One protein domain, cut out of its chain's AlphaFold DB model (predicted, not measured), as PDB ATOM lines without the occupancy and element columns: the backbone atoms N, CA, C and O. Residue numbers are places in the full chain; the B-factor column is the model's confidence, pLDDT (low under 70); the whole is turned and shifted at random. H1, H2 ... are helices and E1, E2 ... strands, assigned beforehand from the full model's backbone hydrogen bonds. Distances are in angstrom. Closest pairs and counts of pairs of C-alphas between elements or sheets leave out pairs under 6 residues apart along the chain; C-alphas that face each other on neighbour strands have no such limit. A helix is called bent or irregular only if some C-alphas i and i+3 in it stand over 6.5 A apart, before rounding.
ATOM      1  N   THR A  44     -22.265  42.884 -28.023       46.03
ATOM      2  CA  THR A  44     -21.080  42.897 -28.899       46.03
ATOM      3  C   THR A  44     -20.156  41.758 -28.499       46.03
ATOM      4  O   THR A  44     -19.359  41.913 -27.589       46.03
ATOM      5  N   VAL A  45     -20.264  40.606 -29.160       50.38
ATOM      6  CA  VAL A  45     -19.412  39.443 -28.895       50.38
ATOM      7  C   VAL A  45     -18.074  39.609 -29.612       50.38
ATOM      8  O   VAL A  45     -17.995  39.473 -30.833       50.38
ATOM      9  N   THR A  46     -17.009  39.846 -28.853       48.41
ATOM     10  CA  THR A  46     -15.628  39.745 -29.346       48.41
ATOM     11  C   THR A  46     -15.019  38.433 -28.865       48.41
ATOM     12  O   THR A  46     -14.901  38.242 -27.659       48.41
ATOM     13  N   TYR A  47     -14.641  37.542 -29.789       52.22
ATOM     14  CA  TYR A  47     -13.938  36.294 -29.471       52.22
ATOM     15  C   TYR A  47     -12.418  36.523 -29.492       52.22
ATOM     16  O   TYR A  47     -11.817  36.629 -30.560       52.22
ATOM     17  N   ASP A  48     -11.802  36.591 -28.311       42.81
ATOM     18  CA  ASP A  48     -10.419  37.065 -28.103       42.81
ATOM     19  C   ASP A  48      -9.375  35.930 -27.933       42.81
ATOM     20  O   ASP A  48      -8.443  36.019 -27.139       42.81
ATOM     21  N   ASP A  49      -9.544  34.818 -28.656       48.41
ATOM     22  CA  ASP A  49      -8.724  33.593 -28.503       48.41
ATOM     23  C   ASP A  49      -7.556  33.502 -29.516       48.41
ATOM     24  O   ASP A  49      -7.097  32.424 -29.892       48.41
ATOM     25  N   CYS A  50      -7.076  34.654 -30.002       45.62
ATOM     26  CA  CYS A  50      -6.042  34.757 -31.038       45.62
ATOM     27  C   CYS A  50      -4.889  35.676 -30.616       45.62
ATOM     28  O   CYS A  50      -4.824  36.852 -30.965       45.62
ATOM     29  N   SER A  51      -3.926  35.097 -29.896       45.16
ATOM     30  CA  SER A  51      -2.749  35.772 -29.321       45.16
ATOM     31  C   SER A  51      -1.710  36.297 -30.348       45.16
ATOM     32  O   SER A  51      -0.569  36.578 -29.968       45.16
ATOM     33  N   SER A  52      -2.045  36.382 -31.639       43.25
ATOM     34  CA  SER A  52      -1.092  36.456 -32.762       43.25
ATOM     35  C   SER A  52      -1.268  37.638 -33.730       43.25
ATOM     36  O   SER A  52      -0.298  37.956 -34.420       43.25
ATOM     37  N   MET A  53      -2.429  38.306 -33.819       43.69
ATOM     38  CA  MET A  53      -2.658  39.369 -34.824       43.69
ATOM     39  C   MET A  53      -3.511  40.555 -34.326       43.69
ATOM     40  O   MET A  53      -4.394  40.369 -33.490       43.69
ATOM     41  N   PRO A  54      -3.275  41.785 -34.838       48.38
ATOM     42  CA  PRO A  54      -4.112  42.946 -34.541       48.38
ATOM     43  C   PRO A  54      -5.513  42.803 -35.154       48.38
ATOM     44  O   PRO A  54      -5.689  42.214 -36.220       48.38
ATOM     45  N   MET A  55      -6.511  43.370 -34.475       48.03
ATOM     46  CA  MET A  55      -7.942  43.133 -34.707       48.03
ATOM     47  C   MET A  55      -8.514  43.884 -35.924       48.03
ATOM     48  O   MET A  55      -9.415  44.711 -35.799       48.03
ATOM     49  N   GLU A  56      -8.013  43.574 -37.118       42.28
ATOM     50  CA  GLU A  56      -8.542  44.067 -38.393       42.28
ATOM     51  C   GLU A  56      -8.989  42.910 -39.299       42.28
ATOM     52  O   GLU A  56      -8.319  42.591 -40.278       42.28
ATOM     53  N   THR A  57     -10.135  42.272 -39.022       42.88
ATOM     54  CA  THR A  57     -11.006  41.718 -40.087       42.88
ATOM     55  C   THR A  57     -12.383  41.258 -39.591       42.88
ATOM     56  O   THR A  57     -12.522  40.667 -38.531       42.88
ATOM     57  N   MET A  58     -13.389  41.480 -40.448       40.47
ATOM     58  CA  MET A  58     -14.747  40.907 -40.422       40.47
ATOM     59  C   MET A  58     -15.631  41.202 -39.197       40.47
ATOM     60  O   MET A  58     -15.809  40.401 -38.285       40.47
ATOM     61  N   ILE A  59     -16.325  42.339 -39.297       40.91
ATOM     62  CA  ILE A  59     -17.506  42.685 -38.502       40.91
ATOM     63  C   ILE A  59     -18.742  42.117 -39.214       40.91
ATOM     64  O   ILE A  59     -19.113  42.614 -40.277       40.91
ATOM     65  N   THR A  60     -19.423  41.131 -38.620       39.72
ATOM     66  CA  THR A  60     -20.784  40.762 -39.051       39.72
ATOM     67  C   THR A  60     -21.791  41.311 -38.046       39.72
ATOM     68  O   THR A  60     -21.831  40.872 -36.897       39.72
ATOM     69  N   VAL A  61     -22.611  42.272 -38.482       34.12
ATOM     70  CA  VAL A  61     -23.713  42.824 -37.682       34.12
ATOM     71  C   VAL A  61     -25.010  42.134 -38.084       34.12
ATOM     72  O   VAL A  61     -25.484  42.312 -39.202       34.12
ATOM     73  N   THR A  62     -25.614  41.383 -37.164       36.56
ATOM     74  CA  THR A  62     -26.955  40.805 -37.348       36.56
ATOM     75  C   THR A  62     -27.821  41.160 -36.145       36.56
ATOM     76  O   THR A  62     -27.439  40.895 -35.012       36.56
ATOM     77  N   ASN A  63     -28.992  41.769 -36.366       37.38
ATOM     78  CA  ASN A  63     -29.957  42.132 -35.310       37.38
ATOM     79  C   ASN A  63     -29.386  42.964 -34.138       37.38
ATOM     80  O   ASN A  63     -29.783  42.777 -32.992       37.38
ATOM     81  N   GLY A  64     -28.450  43.881 -34.406       43.81
ATOM     82  CA  GLY A  64     -27.816  44.691 -33.353       43.81
ATOM     83  C   GLY A  64     -26.817  43.920 -32.482       43.81
ATOM     84  O   GLY A  64     -26.334  44.466 -31.491       43.81
ATOM     85  N   VAL A  65     -26.495  42.681 -32.869       45.03
ATOM     86  CA  VAL A  65     -25.392  41.898 -32.322       45.03
ATOM     87  C   VAL A  65     -24.205  42.000 -33.273       45.03
ATOM     88  O   VAL A  65     -24.314  41.654 -34.453       45.03
ATOM     89  N   THR A  66     -23.075  42.481 -32.761       46.94
ATOM     90  CA  THR A  66     -21.792  42.450 -33.475       46.94
ATOM     91  C   THR A  66     -21.046  41.206 -33.036       46.94
ATOM     92  O   THR A  66     -20.798  41.049 -31.844       46.94
ATOM     93  N   ILE A  67     -20.689  40.335 -33.979       48.53
ATOM     94  CA  ILE A  67     -19.833  39.176 -33.714       48.53
ATOM     95  C   ILE A  67     -18.497  39.382 -34.430       48.53
ATOM     96  O   ILE A  67     -18.459  39.434 -35.661       48.53
ATOM     97  N   THR A  68     -17.416  39.474 -33.655       50.75
ATOM     98  CA  THR A  68     -16.030  39.474 -34.142       50.75
ATOM     99  C   THR A  68     -15.463  38.073 -33.958       50.75
ATOM    100  O   THR A  68     -15.139  37.674 -32.840       50.75
ATOM    101  N   TYR A  69     -15.393  37.308 -35.047       45.78
ATOM    102  CA  TYR A  69     -14.918  35.924 -35.052       45.78
ATOM    103  C   TYR A  69     -13.436  35.883 -35.433       45.78
ATOM    104  O   TYR A  69     -13.070  36.451 -36.462       45.78
ATOM    105  N   CYS A  70     -12.580  35.199 -34.666       49.34
ATOM    106  CA  CYS A  70     -11.208  34.979 -35.124       49.34
ATOM    107  C   CYS A  70     -11.157  33.818 -36.139       49.34
ATOM    108  O   CYS A  70     -11.532  32.695 -35.790       49.34
ATOM    109  N   PRO A  71     -10.656  34.032 -37.372       44.00
ATOM    110  CA  PRO A  71     -10.616  32.988 -38.398       44.00
ATOM    111  C   PRO A  71      -9.650  31.829 -38.085       44.00
ATOM    112  O   PRO A  71      -9.817  30.744 -38.638       44.00
ATOM    113  N   GLU A  72      -8.668  31.996 -37.186       42.94
ATOM    114  CA  GLU A  72      -7.770  30.890 -36.800       42.94
ATOM    115  C   GLU A  72      -8.468  29.834 -35.916       42.94
ATOM    116  O   GLU A  72      -8.075  28.664 -35.949       42.94
ATOM    117  N   CYS A  73      -9.547  30.191 -35.204       52.78
ATOM    118  CA  CYS A  73     -10.325  29.249 -34.387       52.78
ATOM    119  C   CYS A  73     -11.008  28.157 -35.228       52.78
ATOM    120  O   CYS A  73     -11.152  27.023 -34.768       52.78
ATOM    121  N   GLU A  74     -11.392  28.469 -36.469       45.19
ATOM    122  CA  GLU A  74     -11.974  27.495 -37.400       45.19
ATOM    123  C   GLU A  74     -10.894  26.588 -38.023       45.19
ATOM    124  O   GLU A  74     -11.143  25.417 -38.308       45.19
ATOM    125  N   MET A  75      -9.657  27.086 -38.169       40.09
ATOM    126  CA  MET A  75      -8.559  26.351 -38.816       40.09
ATOM    127  C   MET A  75      -7.730  25.480 -37.855       40.09
ATOM    128  O   MET A  75      -7.198  24.454 -38.282       40.09
ATOM    129  N   GLN A  76      -7.652  25.806 -36.557       46.31
ATOM    130  CA  GLN A  76      -6.940  24.983 -35.559       46.31
ATOM    131  C   GLN A  76      -7.779  23.858 -34.924       46.31
ATOM    132  O   GLN A  76      -7.267  23.086 -34.108       46.31
ATOM    133  N   ALA A  77      -9.030  23.662 -35.356       48.66
ATOM    134  CA  ALA A  77      -9.883  22.551 -34.912       48.66
ATOM    135  C   ALA A  77      -9.269  21.146 -35.149       48.66
ATOM    136  O   ALA A  77      -9.710  20.170 -34.542       48.66
ATOM    137  N   SER A  78      -8.229  21.037 -35.987       49.44
ATOM    138  CA  SER A  78      -7.503  19.788 -36.274       49.44
ATOM    139  C   SER A  78      -6.312  19.490 -35.343       49.44
ATOM    140  O   SER A  78      -5.714  18.423 -35.460       49.44
ATOM    141  N   GLY A  85     -11.679  21.519 -21.889       78.00
ATOM    142  CA  GLY A  85     -12.334  22.807 -21.749       78.00
ATOM    143  C   GLY A  85     -12.531  23.588 -23.047       78.00
ATOM    144  O   GLY A  85     -11.826  23.375 -24.041       78.00
ATOM    145  N   TYR A  86     -13.497  24.500 -23.000       82.44
ATOM    146  CA  TYR A  86     -13.662  25.649 -23.887       82.44
ATOM    147  C   TYR A  86     -13.838  26.877 -23.002       82.44
ATOM    148  O   TYR A  86     -14.724  26.881 -22.150       82.44
ATOM    149  N   THR A  87     -13.030  27.911 -23.203       85.12
ATOM    150  CA  THR A  87     -13.209  29.197 -22.523       85.12
ATOM    151  C   THR A  87     -13.684  30.200 -23.557       85.12
ATOM    152  O   THR A  87     -13.067  30.346 -24.602       85.12
ATOM    153  N   THR A  88     -14.793  30.877 -23.291       88.50
ATOM    154  CA  THR A  88     -15.305  31.945 -24.147       88.50
ATOM    155  C   THR A  88     -15.280  33.235 -23.352       88.50
ATOM    156  O   THR A  88     -16.078  33.430 -22.435       88.50
ATOM    157  N   THR A  89     -14.347  34.114 -23.706       88.94
ATOM    158  CA  THR A  89     -14.378  35.510 -23.269       88.94
ATOM    159  C   THR A  89     -15.207  36.304 -24.265       88.94
ATOM    160  O   THR A  89     -14.996  36.170 -25.469       88.94
ATOM    161  N   TYR A  90     -16.141  37.115 -23.777       88.00
ATOM    162  CA  TYR A  90     -16.921  38.038 -24.592       88.00
ATOM    163  C   TYR A  90     -17.238  39.322 -23.826       88.00
ATOM    164  O   TYR A  90     -17.341  39.332 -22.598       88.00
ATOM    165  N   THR A  91     -17.422  40.422 -24.551       90.19
ATOM    166  CA  THR A  91     -17.966  41.654 -23.982       90.19
ATOM    167  C   THR A  91     -19.490  41.673 -24.104       90.19
ATOM    168  O   THR A  91     -20.093  41.106 -25.012       90.19
ATOM    169  N   THR A  92     -20.161  42.301 -23.146       90.19
ATOM    170  CA  THR A  92     -21.614  42.489 -23.171       90.19
ATOM    171  C   THR A  92     -21.962  43.813 -22.513       90.19
ATOM    172  O   THR A  92     -21.277  44.245 -21.587       90.19
ATOM    173  N   THR A  93     -22.992  44.497 -23.010       90.75
ATOM    174  CA  THR A  93     -23.417  45.792 -22.467       90.75
ATOM    175  C   THR A  93     -24.805  45.662 -21.864       90.75
ATOM    176  O   THR A  93     -25.789  45.461 -22.574       90.75
ATOM    177  N   TYR A  94     -24.881  45.803 -20.543       90.62
ATOM    178  CA  TYR A  94     -26.133  45.821 -19.800       90.62
ATOM    179  C   TYR A  94     -26.505  47.257 -19.420       90.62
ATOM    180  O   TYR A  94     -25.650  48.128 -19.267       90.62
ATOM    181  N   MET A  95     -27.801  47.524 -19.285       89.06
ATOM    182  CA  MET A  95     -28.297  48.772 -18.703       89.06
ATOM    183  C   MET A  95     -28.047  48.748 -17.193       89.06
ATOM    184  O   MET A  95     -28.429  47.780 -16.553       89.06
ATOM    185  N   SER A  96     -27.451  49.796 -16.628       90.50
ATOM    186  CA  SER A  96     -27.222  49.974 -15.189       90.50
ATOM    187  C   SER A  96     -27.891  51.260 -14.697       90.50
ATOM    188  O   SER A  96     -28.027  52.221 -15.457       90.50
ATOM    189  N   LEU A  97     -28.327  51.298 -13.436       89.25
ATOM    190  CA  LEU A  97     -28.908  52.500 -12.827       89.25
ATOM    191  C   LEU A  97     -27.832  53.352 -12.156       89.25
ATOM    192  O   LEU A  97     -27.209  52.945 -11.176       89.25
ATOM    193  N   CYS A  98     -27.684  54.582 -12.638       86.69
ATOM    194  CA  CYS A  98     -26.962  55.649 -11.962       86.69
ATOM    195  C   CYS A  98     -27.942  56.639 -11.301       86.69
ATOM    196  O   CYS A  98     -29.106  56.721 -11.696       86.69
ATOM    197  N   PRO A  99     -27.476  57.476 -10.352       85.06
ATOM    198  CA  PRO A  99     -28.289  58.541  -9.745       85.06
ATOM    199  C   PRO A  99     -28.834  59.593 -10.727       85.06
ATOM    200  O   PRO A  99     -29.628  60.437 -10.331       85.06
ATOM    201  N   THR A 100     -28.394  59.570 -11.988       89.31
ATOM    202  CA  THR A 100     -28.820  60.459 -13.080       89.31
ATOM    203  C   THR A 100     -29.725  59.775 -14.114       89.31
ATOM    204  O   THR A 100     -30.141  60.425 -15.070       89.31
ATOM    205  N   GLY A 101     -30.031  58.481 -13.951       89.00
ATOM    206  CA  GLY A 101     -30.822  57.685 -14.893       89.00
ATOM    207  C   GLY A 101     -30.142  56.373 -15.292       89.00
ATOM    208  O   GLY A 101     -29.202  55.912 -14.646       89.00
ATOM    209  N   VAL A 102     -30.627  55.753 -16.367       88.19
ATOM    210  CA  VAL A 102     -30.088  54.484 -16.881       88.19
ATOM    211  C   VAL A 102     -28.909  54.756 -17.821       88.19
ATOM    212  O   VAL A 102     -29.035  55.561 -18.744       88.19
ATOM    213  N   VAL A 103     -27.781  54.071 -17.622       92.44
ATOM    214  CA  VAL A 103     -26.584  54.165 -18.477       92.44
ATOM    215  C   VAL A 103     -26.124  52.779 -18.948       92.44
ATOM    216  O   VAL A 103     -26.292  51.803 -18.218       92.44
ATOM    217  N   PRO A 104     -25.526  52.648 -20.144       93.19
ATOM    218  CA  PRO A 104     -24.876  51.408 -20.556       93.19
ATOM    219  C   PRO A 104     -23.603  51.144 -19.738       93.19
ATOM    220  O   PRO A 104     -22.729  52.003 -19.634       93.19
ATOM    221  N   ALA A 105     -23.485  49.929 -19.207       90.69
ATOM    222  CA  ALA A 105     -22.303  49.400 -18.542       90.69
ATOM    223  C   ALA A 105     -21.793  48.173 -19.312       90.69
ATOM    224  O   ALA A 105     -22.534  47.211 -19.525       90.69
ATOM    225  N   THR A 106     -20.534  48.217 -19.751       91.50
ATOM    226  CA  THR A 106     -19.902  47.136 -20.517       91.50
ATOM    227  C   THR A 106     -19.080  46.246 -19.588       91.50
ATOM    228  O   THR A 106     -18.221  46.721 -18.845       91.50
ATOM    229  N   TYR A 107     -19.338  44.946 -19.652       89.25
ATOM    230  CA  TYR A 107     -18.686  43.913 -18.858       89.25
ATOM    231  C   TYR A 107     -17.915  42.976 -19.780       89.25
ATOM    232  O   TYR A 107     -18.434  42.578 -20.824       89.25
ATOM    233  N   THR A 108     -16.704  42.597 -19.377       92.31
ATOM    234  CA  THR A 108     -15.985  41.469 -19.977       92.31
ATOM    235  C   THR A 108     -16.303  40.233 -19.150       92.31
ATOM    236  O   THR A 108     -16.058  40.221 -17.944       92.31
ATOM    237  N   VAL A 109     -16.881  39.223 -19.789       91.38
ATOM    238  CA  VAL A 109     -17.332  37.980 -19.161       91.38
ATOM    239  C   VAL A 109     -16.497  36.834 -19.703       91.38
ATOM    240  O   VAL A 109     -16.335  36.713 -20.915       91.38
ATOM    241  N   THR A 110     -15.995  35.978 -18.815       90.75
ATOM    242  CA  THR A 110     -15.257  34.765 -19.183       90.75
ATOM    243  C   THR A 110     -16.001  33.531 -18.677       90.75
ATOM    244  O   THR A 110     -15.971  33.223 -17.483       90.75
ATOM    245  N   GLU A 111     -16.655  32.808 -19.589       88.25
ATOM    246  CA  GLU A 111     -17.359  31.555 -19.291       88.25
ATOM    247  C   GLU A 111     -16.515  30.347 -19.717       88.25
ATOM    248  O   GLU A 111     -16.065  30.259 -20.859       88.25
ATOM    249  N   SER A 112     -16.296  29.396 -18.805       88.25
ATOM    250  CA  SER A 112     -15.545  28.165 -19.066       88.25
ATOM    251  C   SER A 112     -16.450  26.934 -19.001       88.25
ATOM    252  O   SER A 112     -17.153  26.694 -18.021       88.25
ATOM    253  N   CYS A 113     -16.443  26.143 -20.072       84.06
ATOM    254  CA  CYS A 113     -17.162  24.880 -20.193       84.06
ATOM    255  C   CYS A 113     -16.159  23.741 -20.061       84.06
ATOM    256  O   CYS A 113     -15.125  23.790 -20.723       84.06
ATOM    257  N   THR A 114     -16.454  22.703 -19.281       84.62
ATOM    258  CA  THR A 114     -15.653  21.463 -19.265       84.62
ATOM    259  C   THR A 114     -16.085  20.457 -20.333       84.62
ATOM    260  O   THR A 114     -15.365  19.491 -20.590       84.62
ATOM    261  N   ASP A 115     -17.255  20.657 -20.946       82.12
ATOM    262  CA  ASP A 115     -17.832  19.714 -21.900       82.12
ATOM    263  C   ASP A 115     -17.128  19.749 -23.262       82.12
ATOM    264  O   ASP A 115     -16.532  20.747 -23.673       82.12
ATOM    265  N   ALA A 116     -17.230  18.645 -24.006       77.12
ATOM    266  CA  ALA A 116     -16.635  18.506 -25.338       77.12
ATOM    267  C   ALA A 116     -17.270  19.423 -26.406       77.12
ATOM    268  O   ALA A 116     -16.716  19.566 -27.494       77.12
ATOM    269  N   THR A 117     -18.407  20.048 -26.099       76.94
ATOM    270  CA  THR A 117     -19.104  21.028 -26.939       76.94
ATOM    271  C   THR A 117     -19.731  22.098 -26.042       76.94
ATOM    272  O   THR A 117     -20.537  21.726 -25.186       76.94
ATOM    273  N   PRO A 128     -25.118  35.287 -18.046       91.75
ATOM    274  CA  PRO A 128     -23.867  34.609 -17.773       91.75
ATOM    275  C   PRO A 128     -23.761  34.154 -16.326       91.75
ATOM    276  O   PRO A 128     -24.332  34.758 -15.413       91.75
ATOM    277  N   ASN A 129     -22.980  33.104 -16.104       88.12
ATOM    278  CA  ASN A 129     -22.763  32.606 -14.757       88.12
ATOM    279  C   ASN A 129     -22.073  33.681 -13.888       88.12
ATOM    280  O   ASN A 129     -21.138  34.349 -14.328       88.12
ATOM    281  N   GLY A 130     -22.557  33.883 -12.661       88.81
ATOM    282  CA  GLY A 130     -22.136  35.006 -11.811       88.81
ATOM    283  C   GLY A 130     -22.861  36.337 -12.072       88.81
ATOM    284  O   GLY A 130     -22.524  37.336 -11.440       88.81
ATOM    285  N   PHE A 131     -23.872  36.375 -12.945       92.50
ATOM    286  CA  PHE A 131     -24.787  37.510 -13.091       92.50
ATOM    287  C   PHE A 131     -26.199  37.152 -12.613       92.50
ATOM    288  O   PHE A 131     -26.622  35.998 -12.636       92.50
ATOM    289  N   THR A 132     -26.947  38.162 -12.176       93.38
ATOM    290  CA  THR A 132     -28.354  38.054 -11.788       93.38
ATOM    291  C   THR A 132     -29.171  39.155 -12.449       93.38
ATOM    292  O   THR A 132     -28.696  40.276 -12.635       93.38
ATOM    293  N   VAL A 133     -30.418  38.844 -12.799       93.44
ATOM    294  CA  VAL A 133     -31.359  39.810 -13.368       93.44
ATOM    295  C   VAL A 133     -32.274  40.319 -12.262       93.44
ATOM    296  O   VAL A 133     -33.086  39.574 -11.719       93.44
ATOM    297  N   THR A 134     -32.138  41.600 -11.937       92.69
ATOM    298  CA  THR A 134     -32.918  42.291 -10.908       92.69
ATOM    299  C   THR A 134     -33.779  43.367 -11.554       92.69
ATOM    300  O   THR A 134     -33.279  44.227 -12.277       92.69
ATOM    301  N   THR A 135     -35.077  43.366 -11.262       93.31
ATOM    302  CA  THR A 135     -35.956  44.488 -11.612       93.31
ATOM    303  C   THR A 135     -35.801  45.584 -10.566       93.31
ATOM    304  O   THR A 135     -36.041  45.343  -9.384       93.31
ATOM    305  N   LYS A 136     -35.410  46.791 -10.985       89.25
ATOM    306  CA  LYS A 136     -35.269  47.967 -10.113       89.25
ATOM    307  C   LYS A 136     -36.151  49.105 -10.612       89.25
ATOM    308  O   LYS A 136     -36.288  49.312 -11.814       89.25
ATOM    309  N   GLU A 137     -36.740  49.857  -9.691       90.81
ATOM    310  CA  GLU A 137     -37.519  51.051 -10.026       90.81
ATOM    311  C   GLU A 137     -36.593  52.261 -10.187       90.81
ATOM    312  O   GLU A 137     -35.801  52.573  -9.295       90.81
ATOM    313  N   CYS A 138     -36.689  52.965 -11.317       86.44
ATOM    314  CA  CYS A 138     -35.954  54.212 -11.504       86.44
ATOM    315  C   CYS A 138     -36.698  55.374 -10.828       86.44
ATOM    316  O   CYS A 138     -37.606  55.966 -11.409       86.44
ATOM    317  N   THR A 139     -36.300  55.722  -9.604       87.31
ATOM    318  CA  THR A 139     -36.877  56.846  -8.838       87.31
ATOM    319  C   THR A 139     -36.451  58.230  -9.342       87.31
ATOM    320  O   THR A 139     -37.015  59.228  -8.911       87.31
ATOM    321  N   VAL A 140     -35.483  58.295 -10.262       84.12
ATOM    322  CA  VAL A 140     -34.941  59.536 -10.854       84.12
ATOM    323  C   VAL A 140     -35.790  60.025 -12.045       84.12
ATOM    324  O   VAL A 140     -35.639  61.146 -12.519       84.12
ATOM    325  N   CYS A 141     -36.707  59.199 -12.555       78.44
ATOM    326  CA  CYS A 141     -37.608  59.582 -13.640       78.44
ATOM    327  C   CYS A 141     -38.850  60.315 -13.092       78.44
ATOM    328  O   CYS A 141     -39.873  59.691 -12.829       78.44
ATOM    329  N   ASP A 142     -38.783  61.646 -12.983       70.00
ATOM    330  CA  ASP A 142     -39.737  62.568 -12.311       70.00
ATOM    331  C   ASP A 142     -41.253  62.507 -12.668       70.00
ATOM    332  O   ASP A 142     -42.021  63.372 -12.243       70.00
ATOM    333  N   LYS A 143     -41.742  61.541 -13.461       66.50
ATOM    334  CA  LYS A 143     -43.178  61.419 -13.818       66.50
ATOM    335  C   LYS A 143     -43.778  60.015 -13.783       66.50
ATOM    336  O   LYS A 143     -44.999  59.890 -13.837       66.50
ATOM    337  N   ALA A 144     -42.957  58.981 -13.696       83.50
ATOM    338  CA  ALA A 144     -43.368  57.600 -13.475       83.50
ATOM    339  C   ALA A 144     -42.129  56.842 -13.005       83.50
ATOM    340  O   ALA A 144     -41.038  57.143 -13.475       83.50
ATOM    341  N   THR A 145     -42.285  55.849 -12.136       84.69
ATOM    342  CA  THR A 145     -41.209  54.929 -11.758       84.69
ATOM    343  C   THR A 145     -41.203  53.739 -12.725       84.69
ATOM    344  O   THR A 145     -41.896  52.753 -12.470       84.69
ATOM    345  N   PRO A 146     -40.485  53.777 -13.871       87.56
ATOM    346  CA  PRO A 146     -40.380  52.596 -14.709       87.56
ATOM    347  C   PRO A 146     -39.624  51.515 -13.937       87.56
ATOM    348  O   PRO A 146     -38.539  51.749 -13.395       87.56
ATOM    349  N   THR A 147     -40.196  50.318 -13.919       89.44
ATOM    350  CA  THR A 147     -39.488  49.097 -13.561       89.44
ATOM    351  C   THR A 147     -38.533  48.752 -14.701       89.44
ATOM    352  O   THR A 147     -38.956  48.427 -15.809       89.44
ATOM    353  N   VAL A 148     -37.230  48.852 -14.448       90.19
ATOM    354  CA  VAL A 148     -36.181  48.506 -15.411       90.19
ATOM    355  C   VAL A 148     -35.580  47.166 -15.007       90.19
ATOM    356  O   VAL A 148     -35.144  46.980 -13.869       90.19
ATOM    357  N   THR A 149     -35.563  46.222 -15.943       90.19
ATOM    358  CA  THR A 149     -34.907  44.922 -15.777       90.19
ATOM    359  C   THR A 149     -33.416  45.076 -16.056       90.19
ATOM    360  O   THR A 149     -33.034  45.490 -17.149       90.19
ATOM    361  N   ILE A 150     -32.578  44.771 -15.066       91.00
ATOM    362  CA  ILE A 150     -31.141  45.062 -15.077       91.00
ATOM    363  C   ILE A 150     -30.357  43.794 -14.756       91.00
ATOM    364  O   ILE A 150     -30.677  43.092 -13.799       91.00
ATOM    365  N   THR A 151     -29.309  43.523 -15.529       92.44
ATOM    366  CA  THR A 151     -28.385  42.410 -15.284       92.44
ATOM    367  C   THR A 151     -27.151  42.933 -14.554       92.44
ATOM    368  O   THR A 151     -26.414  43.751 -15.099       92.44
ATOM    369  N   GLU A 152     -26.919  42.465 -13.329       91.44
ATOM    370  CA  GLU A 152     -25.792  42.875 -12.477       91.44
ATOM    371  C   GLU A 152     -24.956  41.651 -12.091       91.44
ATOM    372  O   GLU A 152     -25.525  40.566 -11.942       91.44
ATOM    373  N   PRO A 153     -23.633  41.777 -11.892       89.44
ATOM    374  CA  PRO A 153     -22.862  40.706 -11.268       89.44
ATOM    375  C   PRO A 153     -23.416  40.427  -9.864       89.44
ATOM    376  O   PRO A 153     -23.664  41.360  -9.092       89.44
ATOM    377  N   CYS A 154     -23.619  39.156  -9.508       87.06
ATOM    378  CA  CYS A 154     -23.971  38.817  -8.134       87.06
ATOM    379  C   CYS A 154     -22.759  39.088  -7.222       87.06
ATOM    380  O   CYS A 154     -21.611  38.814  -7.570       87.06
TER     381      CYS A 154
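Overview. This is residues 44 to 78, 85 to 117 and 128 to 154 of the 407 residues of an uncharacterized protein of Hortaea thailandica (UniProt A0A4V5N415). A long, twisted two-strand hairpin, E4 and E5, runs through the middle of a loose, elongated model; a small three-strand sheet packs on it around Tyr 90 through its edge strand E1, and a second hairpin, E6 and E7, packs on it around Met 95 through E7. The short helix H1 lies at one end of the long axis, and the link from E6 to E7 reaches the other. The printed part has 95 residues, with named elements in the order E1, E2, E3, H1, E4, E5, E6, E7; the small sheet has the order E1, E3, E2 and is mixed, and the two hairpins are antiparallel. The class is mostly strand, the radius of gyration of the C-alphas is 17.5 A, and the spans are 58 by 30 by 21 A.

Along the chain. E1, residues 44 to 46, begins at C-alpha 44 (-21.080, 42.897, -28.899) and is 6.3 A long. E2, residues 59 to 62, measures 9.7 A, and E3, residues 65 to 68, 9.8 A. H1, residues 72 to 78, is 11.1 A long and irregular: C-alphas 75 and 78 are 7.1 A apart. E4, residues 86 to 98, begins at C-alpha 86 (-13.662, 25.649, -23.887) and is 34.9 A long; E5, residues 101 to 113, is 35.9 A long. E6, residues 131 to 137, and E7, residues 147 to 153, are each 18.8 A long; E7 ends at C-alpha 153 (-22.862, 40.706, -11.268).

Arrangement. E1 and E3 are parallel neighbours at 13 degrees, with N 45 and O 66 2.8 A apart, within hydrogen-bond range. E2 and E3 form an antiparallel hairpin at 154 degrees, with N 65 and O 62 at 2.9 A. H1 is not on this sheet; 1 of its 3 O i to N i+4 pairs is within range, and 1 of its 4 O i to N i+3 pairs. E1 and E4 touch, their closest C-alphas being those of Val 45 and Tyr 90, 5.2 A apart. E4 and E5 form an antiparallel hairpin at 163 degrees, with N 92 and O 107 at 2.9 A. E6 and E7 form another at 151 degrees, with N 134 and O 150 at 2.8 A. E4 and E7 touch, closest at the C-alphas of Met 95 and Ile 150, 5.9 A apart. E5 and E7 are near each other, with 6 pairs of C-alphas within 10 A. E4 and E6 are only just apart, closest 8.3 A, and E2 is apart from E4.

Size, cuts and confidence. The two C-alphas farthest apart, those of Ser 78 and Lys 143, are 59.2 A from each other. Residues 79 to 84 are not printed, with 15.6 A between C-alphas 78 and 85, nor are residues 118 to 127, with 17.1 A between C-alphas 117 and 128. Of the links that are printed whole, E1 to E2 is long, with 12 residues. The mean pLDDT of the printed part is 71.9; residues 44 to 78 and residue 143 are under 70.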